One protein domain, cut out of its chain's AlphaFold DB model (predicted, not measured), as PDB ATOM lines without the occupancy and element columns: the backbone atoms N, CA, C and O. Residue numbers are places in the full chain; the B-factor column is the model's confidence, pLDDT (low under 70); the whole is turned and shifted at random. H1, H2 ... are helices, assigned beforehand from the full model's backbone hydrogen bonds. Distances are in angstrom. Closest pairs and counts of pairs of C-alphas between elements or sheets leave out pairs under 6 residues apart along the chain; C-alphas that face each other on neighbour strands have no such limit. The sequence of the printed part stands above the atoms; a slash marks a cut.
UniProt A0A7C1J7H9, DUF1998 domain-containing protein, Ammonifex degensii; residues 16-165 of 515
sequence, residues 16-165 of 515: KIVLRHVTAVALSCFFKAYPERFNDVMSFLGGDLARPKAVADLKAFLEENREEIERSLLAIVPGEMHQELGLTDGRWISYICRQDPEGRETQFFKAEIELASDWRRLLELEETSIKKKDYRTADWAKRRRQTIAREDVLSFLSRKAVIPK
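What this domain is: This is residues 16 to 165 of the 515 residues of the protein "DUF1998 domain-containing protein" of Ammonifex degensii (UniProt A0A7C1J7H9). A group of helices at one end, with H1 crossed by H4 and H6 and with H5 on its side, is joined to a long helical hairpin, H7 and H8, that reaches away from it and makes much of the length. The short helices H2, H3 and H9 lie near the root of the hairpin, where the end of H8 meets H3. The printed part has 150 residues, with nine named helices, H1 to H9 in order along the chain, and no named strand; the class is all helix, with 102 residues in the helices. It is only just compact, close to loose, with a radius of gyration of the C-alphas of 17.6 A, and spans 62 by 31 by 26 A.

Where its parts are: H1, residues 16 to 33, begins with C-alpha 16 at (130.780, 160.834, 144.446) and is 25.8 A long. H2, residues 35 to 38, and H3, residues 41 to 44, are short. H4, residues 54 to 64, is 15.3 A long, and H5, residues 66 to 76, is 15.7 A. H6 is residues 91 to 97. H7, residues 107 to 131, is the longest helix at 36.0 A, from C-alpha 107 at (141.188, 158.877, 145.365). H8, residues 135 to 149, is 20.9 A long. H9, residues 153 to 159, ends with C-alpha 159 at (141.413, 149.648, 150.135).

How they stand to each other: H1 touches H4 with residues 26 to 30 alone, about perpendicular at 82 degrees; the closest C-alphas, of Phe 30 and Leu 58, are 6.8 A apart. With residues 22 to 29 alone it touches H5 at a steep tilt of 49 degrees, opposite ways, closest at the C-alphas of Val 22 and Leu 73, 6.8 A. H1 and H6 only just touch, with 3 pairs of C-alphas within 8 A, closest at Thr 23 and Ile 96, 6.1 A. H4 and H6 touch at a shallow tilt of 25 degrees, opposite ways, with the C-alphas of Val 55 and Cys 97 5.7 A apart. H7 touches H6 with residues 107 to 109 alone; the closest C-alphas, of Cys 97 and Phe 109, are 5.9 A apart. H7 and H8 form a hairpin at a shallow tilt of 23 degrees, with the C-alphas of Glu 126 and Ala 138 4.3 A apart. H8 touches H3 with residues 148 to 149 alone, closest at the C-alphas of Met 42 and Ala 149, 4.7 A. H2 and H3 touch only at the corner, and H3 and H9 only just touch, with 3 pairs of C-alphas within 8 A. Among the pairs that are apart are H1 and H7. In H1, H4, H6, H7, H8 and H9 every O i to N i+4 pair is within hydrogen-bond range, in H5 6 of 7; H2 and H3 are too short for such a pair.

The domain as a whole: The C-alphas of Gly 79 and Lys 133, the two farthest apart, are 62.1 A apart. The printed part has no cut. The link from H5 to H6, residues 77 to 90, is long. The mean pLDDT of the printed part is 90.2, and residue 165 is under 70.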
ATOM      1  N   LYS A  16     129.613 161.610 143.999       77.12
ATOM      2  CA  LYS A  16     130.780 160.834 144.446       77.12
ATOM      3  C   LYS A  16     130.595 159.328 144.236       77.12
ATOM      4  O   LYS A  16     131.534 158.657 143.817       77.12
ATOM      5  N   ILE A  17     129.407 158.791 144.516       79.12
ATOM      6  CA  ILE A  17     129.099 157.366 144.324       79.12
ATOM      7  C   ILE A  17     129.087 157.043 142.833       79.12
ATOM      8  O   ILE A  17     129.780 156.122 142.404       79.12
ATOM      9  N   VAL A  18     128.366 157.830 142.034       85.69
ATOM     10  CA  VAL A  18     128.293 157.626 140.582       85.69
ATOM     11  C   VAL A  18     129.684 157.739 139.956       85.69
ATOM     12  O   VAL A  18     130.063 156.866 139.180       85.69
ATOM     13  N   LEU A  19     130.496 158.724 140.356       87.81
ATOM     14  CA  LEU A  19     131.870 158.874 139.874       87.81
ATOM     15  C   LEU A  19     132.736 157.642 140.175       87.81
ATOM     16  O   LEU A  19     133.521 157.246 139.327       87.81
ATOM     17  N   ARG A  20     132.571 156.974 141.325       85.69
ATOM     18  CA  ARG A  20     133.283 155.710 141.603       85.69
ATOM     19  C   ARG A  20     132.868 154.577 140.674       85.69
ATOM     20  O   ARG A  20     133.718 153.784 140.276       85.69
ATOM     21  N   HIS A  21     131.589 154.489 140.317       88.19
ATOM     22  CA  HIS A  21     131.132 153.521 139.318       88.19
ATOM     23  C   HIS A  21     131.679 153.855 137.926       88.19
ATOM     24  O   HIS A  21     132.148 152.955 137.233       88.19
ATOM     25  N   VAL A  22     131.717 155.139 137.556       92.62
ATOM     26  CA  VAL A  22     132.370 155.614 136.325       92.62
ATOM     27  C   VAL A  22     133.858 155.228 136.320       92.62
ATOM     28  O   VAL A  22     134.327 154.641 135.347       92.62
ATOM     29  N   THR A  23     134.580 155.445 137.426       93.25
ATOM     30  CA  THR A  23     135.977 155.009 137.603       93.25
ATOM     31  C   THR A  23     136.134 153.499 137.439       93.25
ATOM     32  O   THR A  23     137.054 153.053 136.758       93.25
ATOM     33  N   ALA A  24     135.243 152.697 138.027       92.19
ATOM     34  CA  ALA A  24     135.296 151.240 137.919       92.19
ATOM     35  C   ALA A  24     135.105 150.758 136.469       92.19
ATOM     36  O   ALA A  24     135.816 149.858 136.025       92.19
ATOM     37  N   VAL A  25     134.199 151.384 135.711       94.50
ATOM     38  CA  VAL A  25     134.011 151.089 134.280       94.50
ATOM     39  C   VAL A  25     135.241 151.498 133.470       94.50
ATOM     40  O   VAL A  25     135.735 150.700 132.678       94.50
ATOM     41  N   ALA A  26     135.786 152.691 133.716       95.69
ATOM     42  CA  ALA A  26     136.994 153.181 133.054       95.69
ATOM     43  C   ALA A  26     138.203 152.253 133.288       95.69
ATOM     44  O   ALA A  26     138.886 151.868 132.339       95.69
ATOM     45  N   LEU A  27     138.420 151.829 134.537       95.69
ATOM     46  CA  LEU A  27     139.461 150.864 134.901       95.69
ATOM     47  C   LEU A  27     139.209 149.488 134.278       95.69
ATOM     48  O   LEU A  27     140.144 148.864 133.791       95.69
ATOM     49  N   SER A  28     137.957 149.027 134.226       95.00
ATOM     50  CA  SER A  28     137.604 147.782 133.535       95.00
ATOM     51  C   SER A  28     137.959 147.840 132.044       95.00
ATOM     52  O   SER A  28     138.459 146.857 131.503       95.00
ATOM     53  N   CYS A  29     137.716 148.963 131.361       96.25
ATOM     54  CA  CYS A  29     138.141 149.131 129.969       96.25
ATOM     55  C   CYS A  29     139.670 149.110 129.843       96.25
ATOM     56  O   CYS A  29     140.199 148.405 128.986       96.25
ATOM     57  N   PHE A  30     140.376 149.802 130.740       97.12
ATOM     58  CA  PHE A  30     141.839 149.813 130.769       97.12
ATOM     59  C   PHE A  30     142.434 148.413 130.981       97.12
ATOM     60  O   PHE A  30     143.316 148.005 130.234       97.12
ATOM     61  N   PHE A  31     141.918 147.630 131.931       96.88
ATOM     62  CA  PHE A  31     142.409 146.271 132.192       96.88
ATOM     63  C   PHE A  31     142.080 145.275 131.079       96.88
ATOM     64  O   PHE A  31     142.807 144.303 130.902       96.88
ATOM     65  N   LYS A  32     141.019 145.505 130.298       96.06
ATOM     66  CA  LYS A  32     140.758 144.709 129.089       96.06
ATOM     67  C   LYS A  32     141.786 144.986 127.992       96.06
ATOM     68  O   LYS A  32     142.170 144.052 127.294       96.06
ATOM     69  N   ALA A  33     142.215 146.241 127.846       96.12
ATOM     70  CA  ALA A  33     143.233 146.638 126.875       96.12
ATOM     71  C   ALA A  33     144.656 146.246 127.314       96.12
ATOM     72  O   ALA A  33     145.472 145.878 126.474       96.12
ATOM     73  N   TYR A  34     144.923 146.270 128.624       95.88
ATOM     74  CA  TYR A  34     146.219 145.950 129.228       95.88
ATOM     75  C   TYR A  34     146.082 144.893 130.344       95.88
ATOM     76  O   TYR A  34     146.208 145.227 131.530       95.88
ATOM     77  N   PRO A  35     145.800 143.615 130.014       94.75
ATOM     78  CA  PRO A  35     145.564 142.568 131.013       94.75
ATOM     79  C   PRO A  35     146.733 142.360 131.982       94.75
ATOM     80  O   PRO A  35     146.531 142.035 133.151       94.75
ATOM     81  N   GLU A  36     147.965 142.597 131.535       93.25
ATOM     82  CA  GLU A  36     149.171 142.500 132.359       93.25
ATOM     83  C   GLU A  36     149.185 143.498 133.523       93.25
ATOM     84  O   GLU A  36     149.792 143.230 134.561       93.25
ATOM     85  N   ARG A  37     148.478 144.627 133.383       94.44
ATOM     86  CA  ARG A  37     148.357 145.667 134.415       94.44
ATOM     87  C   ARG A  37     147.406 145.271 135.541       94.44
ATOM     88  O   ARG A  37     147.336 146.001 136.522       94.44
ATOM     89  N   PHE A  38     146.683 144.159 135.422       94.06
ATOM     90  CA  PHE A  38     145.722 143.706 136.430       94.06
ATOM     91  C   PHE A  38     146.304 142.698 137.438       94.06
ATOM     92  O   PHE A  38     145.665 142.410 138.442       94.06
ATOM     93  N   ASN A  39     147.511 142.175 137.197       88.06
ATOM     94  CA  ASN A  39     148.083 141.092 138.006       88.06
ATOM     95  C   ASN A  39     148.404 141.509 139.448       88.06
ATOM     96  O   ASN A  39     147.963 140.876 140.401       88.06
ATOM     97  N   ASP A  40     149.214 142.552 139.599       92.56
ATOM     98  CA  ASP A  40     149.680 143.043 140.890       92.56
ATOM     99  C   ASP A  40     149.910 144.555 140.847       92.56
ATOM    100  O   ASP A  40     149.978 145.179 139.782       92.56
ATOM    101  N   VAL A  41     150.027 145.162 142.026       92.81
ATOM    102  CA  VAL A  41     150.261 146.601 142.184       92.81
ATOM    103  C   VAL A  41     151.520 147.082 141.454       92.81
ATOM    104  O   VAL A  41     151.517 148.183 140.901       92.81
ATOM    105  N   MET A  42     152.589 146.280 141.413       94.88
ATOM    106  CA  MET A  42     153.822 146.619 140.692       94.88
ATOM    107  C   MET A  42     153.561 146.809 139.197       94.88
ATOM    108  O   MET A  42     153.954 147.824 138.613       94.88
ATOM    109  N   SER A  43     152.871 145.850 138.588       94.81
ATOM    110  CA  SER A  43     152.509 145.869 137.174       94.81
ATOM    111  C   SER A  43     151.493 146.975 136.899       94.81
ATOM    112  O   SER A  43     151.691 147.780 135.987       94.81
ATOM    113  N   PHE A  44     150.461 147.103 137.736       96.19
ATOM    114  CA  PHE A  44     149.435 148.140 137.615       96.19
ATOM    115  C   PHE A  44     150.024 149.549 137.610       96.19
ATOM    116  O   PHE A  44     149.705 150.346 136.727       96.19
ATOM    117  N   LEU A  45     150.933 149.850 138.538       94.69
ATOM    118  CA  LEU A  45     151.502 151.189 138.691       94.69
ATOM    119  C   LEU A  45     152.663 151.501 137.731       94.69
ATOM    120  O   LEU A  45     153.244 152.586 137.796       94.69
ATOM    121  N   GLY A  46     152.957 150.604 136.786       91.00
ATOM    122  CA  GLY A  46     153.877 150.861 135.677       91.00
ATOM    123  C   GLY A  46     155.313 150.387 135.901       91.00
ATOM    124  O   GLY A  46     156.213 150.875 135.220       91.00
ATOM    125  N   GLY A  47     155.537 149.451 136.829       90.12
ATOM    126  CA  GLY A  47     156.805 148.732 137.002       90.12
ATOM    127  C   GLY A  47     157.898 149.469 137.784       90.12
ATOM    128  O   GLY A  47     158.929 148.872 138.073       90.12
ATOM    129  N   ASP A  48     157.696 150.730 138.165       92.06
ATOM    130  CA  ASP A  48     158.554 151.442 139.119       92.06
ATOM    131  C   ASP A  48     157.691 152.143 140.172       92.06
ATOM    132  O   ASP A  48     157.174 153.237 139.962       92.06
ATOM    133  N   LEU A  49     157.567 151.524 141.345       91.50
ATOM    134  CA  LEU A  49     156.771 152.070 142.444       91.50
ATOM    135  C   LEU A  49     157.385 153.319 143.087       91.50
ATOM    136  O   LEU A  49     156.693 154.018 143.819       91.50
ATOM    137  N   ALA A  50     158.653 153.655 142.821       90.50
ATOM    138  CA  ALA A  50     159.207 154.939 143.248       90.50
ATOM    139  C   ALA A  50     158.724 156.092 142.353       90.50
ATOM    140  O   ALA A  50     158.707 157.247 142.799       90.50
ATOM    141  N   ARG A  51     158.350 155.797 141.104       92.62
ATOM    142  CA  ARG A  51     157.879 156.747 140.087       92.62
ATOM    143  C   ARG A  51     156.723 156.127 139.291       92.62
ATOM    144  O   ARG A  51     156.873 155.881 138.094       92.62
ATOM    145  N   PRO A  52     155.585 155.862 139.954       94.62
ATOM    146  CA  PRO A  52     154.456 155.235 139.293       94.62
ATOM    147  C   PRO A  52     153.878 156.154 138.216       94.62
ATOM    148  O   PRO A  52     154.039 157.376 138.261       94.62
ATOM    149  N   LYS A  53     153.212 155.542 137.240       96.00
ATOM    150  CA  LYS A  53     152.642 156.228 136.071       96.00
ATOM    151  C   LYS A  53     151.239 155.742 135.711       96.00
ATOM    152  O   LYS A  53     150.764 156.012 134.617       96.00
ATOM    153  N   ALA A  54     150.567 155.026 136.606       95.56
ATOM    154  CA  ALA A  54     149.246 154.449 136.361       95.56
ATOM    155  C   ALA A  54     148.198 155.521 136.065       95.56
ATOM    156  O   ALA A  54     147.399 155.359 135.149       95.56
ATOM    157  N   VAL A  55     148.216 156.626 136.811       96.38
ATOM    158  CA  VAL A  55     147.290 157.746 136.601       96.38
ATOM    159  C   VAL A  55     147.514 158.387 135.232       96.38
ATOM    160  O   VAL A  55     146.552 158.703 134.534       96.38
ATOM    161  N   ALA A  56     148.777 158.571 134.839       96.25
ATOM    162  CA  ALA A  56     149.135 159.142 133.544       96.25
ATOM    163  C   ALA A  56     148.780 158.196 132.384       96.25
ATOM    164  O   ALA A  56     148.156 158.633 131.419       96.25
ATOM    165  N   ASP A  57     149.114 156.910 132.513       97.06
ATOM    166  CA  ASP A  57     148.808 155.866 131.529       97.06
ATOM    167  C   ASP A  57     147.290 155.707 131.349       97.06
ATOM    168  O   ASP A  57     146.801 155.683 130.219       97.06
ATOM    169  N   LEU A  58     146.524 155.662 132.451       97.12
ATOM    170  CA  LEU A  58     145.063 155.599 132.395       97.12
ATOM    171  C   LEU A  58     144.503 156.846 131.715       97.12
ATOM    172  O   LEU A  58     143.659 156.728 130.838       97.12
ATOM    173  N   LYS A  59     144.972 158.040 132.094       97.38
ATOM    174  CA  LYS A  59     144.512 159.289 131.480       97.38
ATOM    175  C   LYS A  59     144.702 159.266 129.959       97.38
ATOM    176  O   LYS A  59     143.749 159.558 129.248       97.38
ATOM    177  N   ALA A  60     145.888 158.886 129.485       97.44
ATOM    178  CA  ALA A  60     146.177 158.799 128.055       97.44
ATOM    179  C   ALA A  60     145.247 157.799 127.344       97.44
ATOM    180  O   ALA A  60     144.653 158.134 126.323       97.44
ATOM    181  N   PHE A  61     145.042 156.616 127.932       97.75
ATOM    182  CA  PHE A  61     144.120 155.611 127.398       97.75
ATOM    183  C   PHE A  61     142.672 156.119 127.309       97.75
ATOM    184  O   PHE A  61     141.995 155.888 126.306       97.75
ATOM    185  N   LEU A  62     142.180 156.812 128.342       97.00
ATOM    186  CA  LEU A  62     140.814 157.345 128.356       97.00
ATOM    187  C   LEU A  62     140.631 158.491 127.355       97.00
ATOM    188  O   LEU A  62     139.552 158.614 126.785       97.00
ATOM    189  N   GLU A  63     141.657 159.317 127.137       96.69
ATOM    190  CA  GLU A  63     141.635 160.376 126.119       96.69
ATOM    191  C   GLU A  63     141.600 159.790 124.700       96.69
ATOM    192  O   GLU A  63     140.838 160.276 123.865       96.69
ATOM    193  N   GLU A  64     142.350 158.714 124.444       97.12
ATOM    194  CA  GLU A  64     142.371 158.012 123.152       97.12
ATOM    195  C   GLU A  64     141.052 157.275 122.851       97.12
ATOM    196  O   GLU A  64     140.577 157.291 121.719       97.12
ATOM    197  N   ASN A  65     140.418 156.678 123.867       96.19
ATOM    198  CA  ASN A  65     139.217 155.838 123.718       96.19
ATOM    199  C   ASN A  65     137.923 156.540 124.169       96.19
ATOM    200  O   ASN A  65     136.915 155.898 124.484       96.19
ATOM    201  N   ARG A  66     137.948 157.875 124.228       95.00
ATOM    202  CA  ARG A  66     136.918 158.695 124.873       95.00
ATOM    203  C   ARG A  66     135.504 158.428 124.355       95.00
ATOM    204  O   ARG A  66     134.609 158.171 125.155       95.00
ATOM    205  N   GLU A  67     135.301 158.467 123.039       93.44
ATOM    206  CA  GLU A  67     133.964 158.375 122.429       93.44
ATOM    207  C   GLU A  67     133.277 157.023 122.681       93.44
ATOM    208  O   GLU A  67     132.060 156.939 122.864       93.44
ATOM    209  N   GLU A  68     134.044 155.931 122.691       93.81
ATOM    210  CA  GLU A  68     133.514 154.595 122.968       93.81
ATOM    211  C   GLU A  68     133.116 154.441 124.438       93.81
ATOM    212  O   GLU A  68     132.029 153.936 124.750       93.81
ATOM    213  N   ILE A  69     133.967 154.927 125.343       94.56
ATOM    214  CA  ILE A  69     133.721 154.841 126.780       94.56
ATOM    215  C   ILE A  69     132.554 155.756 127.175       94.56
ATOM    216  O   ILE A  69     131.669 155.315 127.906       94.56
ATOM    217  N   GLU A  70     132.474 156.979 126.643       95.12
ATOM    218  CA  GLU A  70     131.363 157.908 126.905       95.12
ATOM    219  C   GLU A  70     130.008 157.317 126.501       95.12
ATOM    220  O   GLU A  70     129.065 157.386 127.289       95.12
ATOM    221  N   ARG A  71     129.906 156.644 125.345       93.81
ATOM    222  CA  ARG A  71     128.667 155.944 124.947       93.81
ATOM    223  C   ARG A  71     128.233 154.899 125.974       93.81
ATOM    224  O   ARG A  71     127.048 154.805 126.289       93.81
ATOM    225  N   SER A  72     129.185 154.143 126.513       93.38
ATOM    226  CA  SER A  72     128.911 153.140 127.546       93.38
ATOM    227  C   SER A  72     128.490 153.785 128.871       93.38
ATOM    228  O   SER A  72     127.557 153.314 129.519       93.38
ATOM    229  N   LEU A  73     129.136 154.888 129.263       94.50
ATOM    230  CA  LEU A  73     128.831 155.618 130.496       94.50
ATOM    231  C   LEU A  73     127.455 156.298 130.444       94.50
ATOM    232  O   LEU A  73     126.698 156.214 131.410       94.50
ATOM    233  N   LEU A  74     127.092 156.919 129.319       93.88
ATOM    234  CA  LEU A  74     125.789 157.569 129.133       93.88
ATOM    235  C   LEU A  74     124.617 156.581 129.229       93.88
ATOM    236  O   LEU A  74     123.529 156.973 129.646       93.88
ATOM    237  N   ALA A  75     124.836 155.306 128.887       91.94
ATOM    238  CA  ALA A  75     123.818 154.259 128.979       91.94
ATOM    239  C   ALA A  75     123.534 153.795 130.420       91.94
ATOM    240  O   ALA A  75     122.455 153.269 130.686       91.94
ATOM    241  N   ILE A  76     124.487 153.965 131.345       90.56
ATOM    242  CA  ILE A  76     124.388 153.452 132.724       90.56
ATOM    243  C   ILE A  76     124.237 154.555 133.779       90.56
ATOM    244  O   ILE A  76     123.786 154.282 134.890       90.56
ATOM    245  N   VAL A  77     124.627 155.792 133.461       91.31
ATOM    246  CA  VAL A  77     124.540 156.936 134.376       91.31
ATOM    247  C   VAL A  77     123.195 157.656 134.191       91.31
ATOM    248  O   VAL A  77     122.809 157.911 133.050       91.31
ATOM    249  N   PRO A  78     122.482 158.040 135.271       89.19
ATOM    250  CA  PRO A  78     121.247 158.820 135.169       89.19
ATOM    251  C   PRO A  78     121.433 160.142 134.410       89.19
ATOM    252  O   PRO A  78     122.418 160.848 134.626       89.19
ATOM    253  N   GLY A  79     120.460 160.510 133.568       88.81
ATOM    254  CA  GLY A  79     120.545 161.685 132.682       88.81
ATOM    255  C   GLY A  79     120.834 163.009 133.397       88.81
ATOM    256  O   GLY A  79     121.625 163.817 132.920       88.81
ATOM    257  N   GLU A  80     120.267 163.201 134.590       86.38
ATOM    258  CA  GLU A  80     120.509 164.387 135.426       86.38
ATOM    259  C   GLU A  80     121.978 164.556 135.859       86.38
ATOM    260  O   GLU A  80     122.410 165.665 136.157       86.38
ATOM    261  N   MET A  81     122.767 163.475 135.840       88.25
ATOM    262  CA  MET A  81     124.175 163.471 136.243       88.25
ATOM    263  C   MET A  81     125.151 163.697 135.082       88.25
ATOM    264  O   MET A  81     126.338 163.918 135.326       88.25
ATOM    265  N   HIS A  82     124.692 163.637 133.826       92.06
ATOM    266  CA  HIS A  82     125.570 163.649 132.646       92.06
ATOM    267  C   HIS A  82     126.413 164.923 132.557       92.06
ATOM    268  O   HIS A  82     127.637 164.851 132.429       92.06
ATOM    269  N   GLN A  83     125.771 166.086 132.684       89.25
ATOM    270  CA  GLN A  83     126.449 167.383 132.628       89.25
ATOM    271  C   GLN A  83     127.304 167.637 133.877       89.25
ATOM    272  O   GLN A  83     128.395 168.204 133.785       89.25
ATOM    273  N   GLU A  84     126.823 167.213 135.049       85.81
ATOM    274  CA  GLU A  84     127.518 167.431 136.320       85.81
ATOM    275  C   GLU A  84     128.824 166.641 136.417       85.81
ATOM    276  O   GLU A  84     129.811 167.145 136.951       85.81
ATOM    277  N   LEU A  85     128.838 165.417 135.887       89.56
ATOM    278  CA  LEU A  85     130.028 164.570 135.831       89.56
ATOM    279  C   LEU A  85     130.886 164.838 134.592       89.56
ATOM    280  O   LEU A  85     131.948 164.242 134.462       89.56
ATOM    281  N   GLY A  86     130.455 165.728 133.696       90.69
ATOM    282  CA  GLY A  86     131.199 166.061 132.485       90.69
ATOM    283  C   GLY A  86     131.282 164.911 131.483       90.69
ATOM    284  O   GLY A  86     132.261 164.814 130.750       90.69
ATOM    285  N   LEU A  87     130.278 164.027 131.445       92.00
ATOM    286  CA  LEU A  87     130.211 162.912 130.486       92.00
ATOM    287  C   LEU A  87     129.965 163.384 129.048       92.00
ATOM    288  O   LEU A  87     130.200 162.638 128.109       92.00
ATOM    289  N   THR A  88     129.493 164.621 128.880       88.25
ATOM    290  CA  THR A  88     129.228 165.240 127.574       88.25
ATOM    291  C   THR A  88     130.385 166.099 127.066       88.25
ATOM    292  O   THR A  88     130.366 166.530 125.918       88.25
ATOM    293  N   ASP A  89     131.371 166.409 127.914       89.62
ATOM    294  CA  ASP A  89     132.471 167.331 127.597       89.62
ATOM    295  C   ASP A  89     133.868 166.790 127.948       89.62
ATOM    296  O   ASP A  89     134.871 167.430 127.631       89.62
ATOM    297  N   GLY A  90     133.949 165.577 128.504       91.88
ATOM    298  CA  GLY A  90     135.198 164.863 128.767       91.88
ATOM    299  C   GLY A  90     135.839 165.201 130.108       91.88
ATOM    300  O   GLY A  90     136.854 164.596 130.464       91.88
ATOM    301  N   ARG A  91     135.264 166.122 130.899       94.31
ATOM    302  CA  ARG A  91     135.812 166.476 132.223       94.31
ATOM    303  C   ARG A  91     135.859 165.282 133.180       94.31
ATOM    304  O   ARG A  91     136.713 165.273 134.067       94.31
ATOM    305  N   TRP A  92     135.027 164.259 132.963       94.69
ATOM    306  CA  TRP A  92     135.024 163.022 133.752       94.69
ATOM    307  C   TRP A  92     136.403 162.346 133.830       94.69
ATOM    308  O   TRP A  92     136.754 161.807 134.877       94.69
ATOM    309  N   ILE A  93     137.231 162.443 132.782       95.88
ATOM    310  CA  ILE A  93     138.597 161.893 132.776       95.88
ATOM    311  C   ILE A  93     139.453 162.586 133.847       95.88
ATOM    312  O   ILE A  93     140.135 161.937 134.642       95.88
ATOM    313  N   SER A  94     139.376 163.918 133.924       93.44
ATOM    314  CA  SER A  94     140.044 164.694 134.976       93.44
ATOM    315  C   SER A  94     139.467 164.383 136.361       93.44
ATOM    316  O   SER A  94     140.223 164.317 137.334       93.44
ATOM    317  N   TYR A  95     138.156 164.122 136.438       93.12
ATOM    318  CA  TYR A  95     137.456 163.720 137.664       93.12
ATOM    319  C   TYR A  95     137.866 162.343 138.192       93.12
ATOM    320  O   TYR A  95     137.699 162.078 139.380       93.12
ATOM    321  N   ILE A  96     138.472 161.494 137.362       93.06
ATOM    322  CA  ILE A  96     139.101 160.240 137.795       93.06
ATOM    323  C   ILE A  96     140.575 160.467 138.142       93.06
ATOM    324  O   ILE A  96     141.041 160.054 139.206       93.06
ATOM    325  N   CYS A  97     141.320 161.135 137.258       93.50
ATOM    326  CA  CYS A  97     142.784 161.121 137.291       93.50
ATOM    327  C   CYS A  97     143.426 162.281 138.066       93.50
ATOM    328  O   CYS A  97     144.625 162.228 138.335       93.50
ATOM    329  N   ARG A  98     142.694 163.351 138.407       91.50
ATOM    330  CA  ARG A  98     143.313 164.533 139.029       91.50
ATOM    331  C   ARG A  98     142.489 165.181 140.131       91.50
ATOM    332  O   ARG A  98     142.912 165.144 141.285       91.50
ATOM    333  N   GLN A  99     141.365 165.800 139.789       90.00
ATOM    334  CA  GLN A  99     140.527 166.550 140.730       90.00
ATOM    335  C   GLN A  99     139.067 166.190 140.529       90.00
ATOM    336  O   GLN A  99     138.639 166.184 139.390       90.00
ATOM    337  N   ASP A 100     138.324 165.934 141.603       83.94
ATOM    338  CA  ASP A 100     136.883 165.683 141.589       83.94
ATOM    339  C   ASP A 100     136.074 166.948 141.200       83.94
ATOM    340  O   ASP A 100     136.645 168.039 141.077       83.94
ATOM    341  N   PRO A 101     134.742 166.845 141.000       80.38
ATOM    342  CA  PRO A 101     133.898 167.996 140.664       80.38
ATOM    343  C   PRO A 101     133.935 169.148 141.681       80.38
ATOM    344  O   PRO A 101     133.546 170.265 141.345       80.38
ATOM    345  N   GLU A 102     134.409 168.909 142.907       75.44
ATOM    346  CA  GLU A 102     134.569 169.925 143.950       75.44
ATOM    347  C   GLU A 102     136.010 170.462 144.058       75.44
ATOM    348  O   GLU A 102     136.332 171.187 145.001       75.44
ATOM    349  N   GLY A 103     136.883 170.128 143.103       79.25
ATOM    350  CA  GLY A 103     138.262 170.615 143.024       79.25
ATOM    351  C   GLY A 103     139.242 169.907 143.963       79.25
ATOM    352  O   GLY A 103     140.389 170.344 144.099       79.25
ATOM    353  N   ARG A 104     138.831 168.816 144.616       82.06
ATOM    354  CA  ARG A 104     139.681 168.043 145.534       82.06
ATOM    355  C   ARG A 104     140.407 166.947 144.777       82.06
ATOM    356  O   ARG A 104     139.876 166.372 143.842       82.06
ATOM    357  N   GLU A 105     141.613 166.603 145.208       87.94
ATOM    358  CA  GLU A 105     142.353 165.495 144.598       87.94
ATOM    359  C   GLU A 105     141.594 164.161 144.687       87.94
ATOM    360  O   GLU A 105     141.065 163.802 145.751       87.94
ATOM    361  N   THR A 106     141.582 163.422 143.575       89.00
ATOM    362  CA  THR A 106     140.840 162.161 143.443       89.00
ATOM    363  C   THR A 106     141.483 161.039 144.250       89.00
ATOM    364  O   THR A 106     142.682 161.059 144.538       89.00
ATOM    365  N   GLN A 107     140.686 160.027 144.606       86.75
ATOM    366  CA  GLN A 107     141.188 158.877 145.365       86.75
ATOM    367  C   GLN A 107     142.258 158.105 144.594       86.75
ATOM    368  O   GLN A 107     143.251 157.692 145.184       86.75
ATOM    369  N   PHE A 108     142.113 157.976 143.271       92.56
ATOM    370  CA  PHE A 108     143.113 157.286 142.461       92.56
ATOM    371  C   PHE A 108     144.456 158.023 142.453       92.56
ATOM    372  O   PHE A 108     145.501 157.417 142.681       92.56
ATOM    373  N   PHE A 109     144.424 159.348 142.291       92.62
ATOM    374  CA  PHE A 109     145.628 160.172 142.325       92.62
ATOM    375  C   PHE A 109     146.315 160.142 143.700       92.62
ATOM    376  O   PHE A 109     147.534 159.984 143.786       92.62
ATOM    377  N   LYS A 110     145.538 160.226 144.788       89.56
ATOM    378  CA  LYS A 110     146.055 160.087 146.159       89.56
ATOM    379  C   LYS A 110     146.689 158.722 146.397       89.56
ATOM    380  O   LYS A 110     147.792 158.666 146.930       89.56
ATOM    381  N   ALA A 111     146.030 157.647 145.964       90.81
ATOM    382  CA  ALA A 111     146.510 156.278 146.118       90.81
ATOM    383  C   ALA A 111     147.893 156.074 145.484       90.81
ATOM    384  O   ALA A 111     148.779 155.493 146.111       90.81
ATOM    385  N   GLU A 112     148.088 156.591 144.268       93.81
ATOM    386  CA  GLU A 112     149.366 156.515 143.557       93.81
ATOM    387  C   GLU A 112     150.478 157.285 144.293       93.81
ATOM    388  O   GLU A 112     151.567 156.749 144.519       93.81
ATOM    389  N   ILE A 113     150.204 158.520 144.727       92.44
ATOM    390  CA  ILE A 113     151.181 159.353 145.449       92.44
ATOM    391  C   ILE A 113     151.540 158.759 146.812       92.44
ATOM    392  O   ILE A 113     152.716 158.729 147.185       92.44
ATOM    393  N   GLU A 114     150.539 158.308 147.567       89.25
ATOM    394  CA  GLU A 114     150.728 157.666 148.867       89.25
ATOM    395  C   GLU A 114     151.629 156.445 148.742       89.25
ATOM    396  O   GLU A 114     152.601 156.320 149.489       89.25
ATOM    397  N   LEU A 115     151.348 155.578 147.768       92.25
ATOM    398  CA  LEU A 115     152.142 154.379 147.552       92.25
ATOM    399  C   LEU A 115     153.575 154.724 147.144       92.25
ATOM    400  O   LEU A 115     154.515 154.148 147.694       92.25
ATOM    401  N   ALA A 116     153.760 155.694 146.245       93.25
ATOM    402  CA  ALA A 116     155.093 156.145 145.854       93.25
ATOM    403  C   ALA A 116     155.897 156.667 147.052       93.25
ATOM    404  O   ALA A 116     157.084 156.370 147.205       93.25
ATOM    405  N   SER A 117     155.243 157.433 147.923       90.31
ATOM    406  CA  SER A 117     155.824 157.933 149.168       90.31
ATOM    407  C   SER A 117     156.210 156.792 150.115       90.31
ATOM    408  O   SER A 117     157.342 156.759 150.603       90.31
ATOM    409  N   ASP A 118     155.301 155.844 150.357       87.50
ATOM    410  CA  ASP A 118     155.548 154.680 151.216       87.50
ATOM    411  C   ASP A 118     156.723 153.846 150.683       87.50
ATOM    412  O   ASP A 118     157.626 153.474 151.439       87.50
ATOM    413  N   TRP A 119     156.770 153.622 149.368       92.50
ATOM    414  CA  TRP A 119     157.845 152.891 148.706       92.50
ATOM    415  C   TRP A 119     159.206 153.567 148.885       92.50
ATOM    416  O   TRP A 119     160.163 152.921 149.320       92.50
ATOM    417  N   ARG A 120     159.296 154.877 148.615       92.56
ATOM    418  CA  ARG A 120     160.534 155.658 148.795       92.56
ATOM    419  C   ARG A 120     161.000 155.653 150.247       92.56
ATOM    420  O   ARG A 120     162.184 155.448 150.502       92.56
ATOM    421  N   ARG A 121     160.078 155.804 151.203       87.62
ATOM    422  CA  ARG A 121     160.400 155.757 152.637       87.62
ATOM    423  C   ARG A 121     160.958 154.397 153.045       87.62
ATOM    424  O   ARG A 121     161.881 154.334 153.854       87.62
ATOM    425  N   LEU A 122     160.408 153.308 152.511       88.81
ATOM    426  CA  LEU A 122     160.913 151.963 152.784       88.81
ATOM    427  C   LEU A 122     162.285 151.721 152.143       88.81
ATOM    428  O   LEU A 122     163.122 151.084 152.778       88.81
ATOM    429  N   LEU A 123     162.536 152.248 150.938       91.94
ATOM    430  CA  LEU A 123     163.860 152.207 150.303       91.94
ATOM    431  C   LEU A 123     164.904 152.940 151.152       91.94
ATOM    432  O   LEU A 123     165.930 152.365 151.510       91.94
ATOM    433  N   GLU A 124     164.614 154.178 151.552       91.00
ATOM    434  CA  GLU A 124     165.513 154.965 152.399       91.00
ATOM    435  C   GLU A 124     165.735 154.292 153.764       91.00
ATOM    436  O   GLU A 124     166.857 154.234 154.277       91.00
ATOM    437  N   LEU A 125     164.678 153.732 154.359       87.31
ATOM    438  CA  LEU A 125     164.769 152.988 155.612       87.31
ATOM    439  C   LEU A 125     165.686 151.769 155.482       87.31
ATOM    440  O   LEU A 125     166.483 151.512 156.385       87.31
ATOM    441  N   GLU A 126     165.582 151.021 154.390       90.31
ATOM    442  CA  GLU A 126     166.437 149.869 154.115       90.31
ATOM    443  C   GLU A 126     167.900 150.294 153.978       90.31
ATOM    444  O   GLU A 126     168.752 149.798 154.720       90.31
ATOM    445  N   GLU A 127     168.190 151.277 153.123       91.75
ATOM    446  CA  GLU A 127     169.550 151.778 152.896       91.75
ATOM    447  C   GLU A 127     170.196 152.325 154.173       91.75
ATOM    448  O   GLU A 127     171.344 152.007 154.501       91.75
ATOM    449  N   THR A 128     169.461 153.144 154.927       90.19
ATOM    450  CA  THR A 128     169.963 153.733 156.175       90.19
ATOM    451  C   THR A 128     170.157 152.685 157.268       90.19
ATOM    452  O   THR A 128     171.109 152.792 158.047       90.19
ATOM    453  N   SER A 129     169.310 151.656 157.323       88.00
ATOM    454  CA  SER A 129     169.440 150.559 158.290       88.00
ATOM    455  C   SER A 129     170.630 149.657 157.962       88.00
ATOM    456  O   SER A 129     171.375 149.298 158.872       88.00
ATOM    457  N   ILE A 130     170.890 149.381 156.677       90.12
ATOM    458  CA  ILE A 130     172.095 148.664 156.225       90.12
ATOM    459  C   ILE A 130     173.357 149.436 156.626       90.12
ATOM    460  O   ILE A 130     174.254 148.859 157.244       90.12
ATOM    461  N   LYS A 131     173.406 150.751 156.364       91.69
ATOM    462  CA  LYS A 131     174.535 151.618 156.765       91.69
ATOM    463  C   LYS A 131     174.779 151.596 158.279       91.69
ATOM    464  O   LYS A 131     175.923 151.636 158.721       91.69
ATOM    465  N   LYS A 132     173.712 151.488 159.080       89.06
ATOM    466  CA  LYS A 132     173.765 151.387 160.551       89.06
ATOM    467  C   LYS A 132     173.967 149.959 161.078       89.06
ATOM    468  O   LYS A 132     173.980 149.778 162.292       89.06
ATOM    469  N   LYS A 133     174.122 148.957 160.202       89.06
ATOM    470  CA  LYS A 133     174.192 147.521 160.540       89.06
ATOM    471  C   LYS A 133     172.954 146.987 161.288       89.06
ATOM    472  O   LYS A 133     173.024 145.948 161.940       89.06
ATOM    473  N   ASP A 134     171.803 147.654 161.167       86.62
ATOM    474  CA  ASP A 134     170.506 147.151 161.639       86.62
ATOM    475  C   ASP A 134     169.851 146.294 160.545       86.62
ATOM    476  O   ASP A 134     168.895 146.688 159.870       86.62
ATOM    477  N   TYR A 135     170.388 145.088 160.358       87.25
ATOM    478  CA  TYR A 135     169.910 144.160 159.330       87.25
ATOM    479  C   TYR A 135     168.465 143.706 159.558       87.25
ATOM    480  O   TYR A 135     167.765 143.378 158.603       87.25
ATOM    481  N   ARG A 136     167.985 143.727 160.806       83.50
ATOM    482  CA  ARG A 136     166.613 143.333 161.136       83.50
ATOM    483  C   ARG A 136     165.599 144.342 160.605       83.50
ATOM    484  O   ARG A 136     164.566 143.943 160.069       83.50
ATOM    485  N   THR A 137     165.861 145.640 160.759       80.94
ATOM    486  CA  THR A 137     164.988 146.679 160.193       80.94
ATOM    487  C   THR A 137     165.106 146.744 158.672       80.94
ATOM    488  O   THR A 137     164.080 146.910 158.012       80.94
ATOM    489  N   ALA A 138     166.302 146.537 158.115       85.12
ATOM    490  CA  ALA A 138     166.495 146.463 156.667       85.12
ATOM    491  C   ALA A 138     165.691 145.314 156.028       85.12
ATOM    492  O   ALA A 138     164.946 145.538 155.077       85.12
ATOM    493  N   ASP A 139     165.769 144.104 156.595       84.44
ATOM    494  CA  ASP A 139     165.008 142.944 156.112       84.44
ATOM    495  C   ASP A 139     163.492 143.160 156.234       84.44
ATOM    496  O   ASP A 139     162.742 142.859 155.309       84.44
ATOM    497  N   TRP A 140     163.025 143.764 157.335       84.56
ATOM    498  CA  TRP A 140     161.614 144.140 157.469       84.56
ATOM    499  C   TRP A 140     161.167 145.115 156.371       84.56
ATOM    500  O   TRP A 140     160.127 144.887 155.752       84.56
ATOM    501  N   ALA A 141     161.950 146.167 156.106       84.88
ATOM    502  CA  ALA A 141     161.627 147.162 155.085       84.88
ATOM    503  C   ALA A 141     161.560 146.519 153.692       84.88
ATOM    504  O   ALA A 141     160.580 146.709 152.970       84.88
ATOM    505  N   LYS A 142     162.538 145.666 153.364       88.56
ATOM    506  CA  LYS A 142     162.565 144.882 152.125       88.56
ATOM    507  C   LYS A 142     161.333 143.988 151.976       88.56
ATOM    508  O   LYS A 142     160.691 144.007 150.927       88.56
ATOM    509  N   ARG A 143     160.972 143.226 153.014       83.12
ATOM    510  CA  ARG A 143     159.774 142.366 152.996       83.12
ATOM    511  C   ARG A 143     158.498 143.181 152.828       83.12
ATOM    512  O   ARG A 143     157.651 142.797 152.036       83.12
ATOM    513  N   ARG A 144     158.373 144.328 153.508       83.62
ATOM    514  CA  ARG A 144     157.195 145.199 153.371       83.62
ATOM    515  C   ARG A 144     157.059 145.739 151.949       83.62
ATOM    516  O   ARG A 144     155.952 145.731 151.423       83.62
ATOM    517  N   ARG A 145     158.165 146.129 151.303       90.25
ATOM    518  CA  ARG A 145     158.165 146.488 149.874       90.25
ATOM    519  C   ARG A 145     157.675 145.325 149.014       90.25
ATOM    520  O   ARG A 145     156.808 145.515 148.176       90.25
ATOM    521  N   GLN A 146     158.167 144.110 149.246       87.31
ATOM    522  CA  GLN A 146     157.705 142.935 148.497       87.31
ATOM    523  C   GLN A 146     156.207 142.659 148.684       87.31
ATOM    524  O   GLN A 146     155.548 142.321 147.708       87.31
ATOM    525  N   THR A 147     155.668 142.839 149.895       83.81
ATOM    526  CA  THR A 147     154.224 142.734 150.155       83.81
ATOM    527  C   THR A 147     153.437 143.773 149.355       83.81
ATOM    528  O   THR A 147     152.496 143.398 148.673       83.81
ATOM    529  N   ILE A 148     153.852 145.047 149.372       86.19
ATOM    530  CA  ILE A 148     153.187 146.123 148.609       86.19
ATOM    531  C   ILE A 148     153.225 145.839 147.103       86.19
ATOM    532  O   ILE A 148     152.228 146.009 146.417       86.19
ATOM    533  N   ALA A 149     154.369 145.393 146.580       90.25
ATOM    534  CA  ALA A 149     154.536 145.142 145.149       90.25
ATOM    535  C   ALA A 149     153.661 143.991 144.625       90.25
ATOM    536  O   ALA A 149     153.264 144.020 143.465       90.25
ATOM    537  N   ARG A 150     153.389 142.987 145.469       90.00
ATOM    538  CA  ARG A 150     152.642 141.765 145.126       90.00
ATOM    539  C   ARG A 150     151.171 141.809 145.535       90.00
ATOM    540  O   ARG A 150     150.490 140.797 145.419       90.00
ATOM    541  N   GLU A 151     150.713 142.926 146.088       87.50
ATOM    542  CA  GLU A 151     149.312 143.092 146.454       87.50
ATOM    543  C   GLU A 151     148.431 142.998 145.200       87.50
ATOM    544  O   GLU A 151     148.794 143.504 144.135       87.50
ATOM    545  N   ASP A 152     147.282 142.339 145.343       89.06
ATOM    546  CA  ASP A 152     146.265 142.246 144.300       89.06
ATOM    547  C   ASP A 152     145.689 143.636 143.969       89.06
ATOM    548  O   ASP A 152     145.451 144.469 144.852       89.06
ATOM    549  N   VAL A 153     145.457 143.899 142.681       91.44
ATOM    550  CA  VAL A 153     145.016 145.216 142.197       91.44
ATOM    551  C   VAL A 153     143.620 145.576 142.709       91.44
ATOM    552  O   VAL A 153     143.384 146.739 143.049       91.44
ATOM    553  N   LEU A 154     142.696 144.614 142.811       86.56
ATOM    554  CA  LEU A 154     141.355 144.869 143.345       86.56
ATOM    555  C   LEU A 154     141.414 145.190 144.835       86.56
ATOM    556  O   LEU A 154     140.781 146.161 145.258       86.56
ATOM    557  N   SER A 155     142.197 144.433 145.609       82.94
ATOM    558  CA  SER A 155     142.438 144.732 147.027       82.94
ATOM    559  C   SER A 155     142.999 146.144 147.203       82.94
ATOM    560  O   SER A 155     142.442 146.930 147.970       82.94
ATOM    561  N   PHE A 156     144.013 146.525 146.422       87.69
ATOM    562  CA  PHE A 156     144.594 147.870 146.465       87.69
ATOM    563  C   PHE A 156     143.574 148.971 146.128       87.69
ATOM    564  O   PHE A 156     143.406 149.926 146.893       87.69
ATOM    565  N   LEU A 157     142.870 148.846 144.998       88.62
ATOM    566  CA  LEU A 157     141.895 149.842 144.537       88.62
ATOM    567  C   LEU A 157     140.716 149.979 145.504       88.62
ATOM    568  O   LEU A 157     140.227 151.089 145.729       88.62
ATOM    569  N   SER A 158     140.266 148.864 146.080       82.62
ATOM    570  CA  SER A 158     139.202 148.845 147.079       82.62
ATOM    571  C   SER A 158     139.663 149.496 148.380       82.62
ATOM    572  O   SER A 158     138.963 150.361 148.906       82.62
ATOM    573  N   ARG A 159     140.844 149.123 148.885       81.06
ATOM    574  CA  ARG A 159     141.413 149.648 150.135       81.06
ATOM    575  C   ARG A 159     141.668 151.145 150.082       81.06
ATOM    576  O   ARG A 159     141.447 151.860 151.057       81.06
ATOM    577  N   LYS A 160     142.073 151.640 148.913       84.69
ATOM    578  CA  LYS A 160     142.247 153.071 148.633       84.69
ATOM    579  C   LYS A 160     140.962 153.778 148.190       84.69
ATOM    580  O   LYS A 160     141.014 154.941 147.799       84.69
ATOM    581  N   ALA A 161     139.813 153.102 148.250       79.38
ATOM    582  CA  ALA A 161     138.493 153.636 147.907       79.38
ATOM    583  C   ALA A 161     138.408 154.283 146.506       79.38
ATOM    584  O   ALA A 161     137.637 155.230 146.290       79.38
ATOM    585  N   VAL A 162     139.204 153.767 145.563       87.25
ATOM    586  CA  VAL A 162     139.209 154.157 144.144       87.25
ATOM    587  C   VAL A 162     137.986 153.583 143.434       87.25
ATOM    588  O   VAL A 162     137.344 154.280 142.647       87.25
ATOM    589  N   ILE A 163     137.639 152.337 143.757       86.25
ATOM    590  CA  ILE A 163     136.442 151.642 143.274       86.25
ATOM    591  C   ILE A 163     135.450 151.403 144.426       86.25
ATOM    592  O   ILE A 163     135.849 151.425 145.594       86.25
ATOM    593  N   PRO A 164     134.153 151.189 144.137       72.94
ATOM    594  CA  PRO A 164     133.175 150.814 145.156       72.94
ATOM    595  C   PRO A 164     133.525 149.475 145.833       72.94
ATOM    596  O   PRO A 164     133.936 148.532 145.159       72.94
ATOM    597  N   LYS A 165     133.290 149.375 147.149       68.38
ATOM    598  CA  LYS A 165     133.346 148.130 147.942       68.38
ATOM    599  C   LYS A 165     131.936 147.750 148.417       68.38
ATOM    600  O   LYS A 165     131.015 148.562 148.342       68.38
TER     601      LYS A 165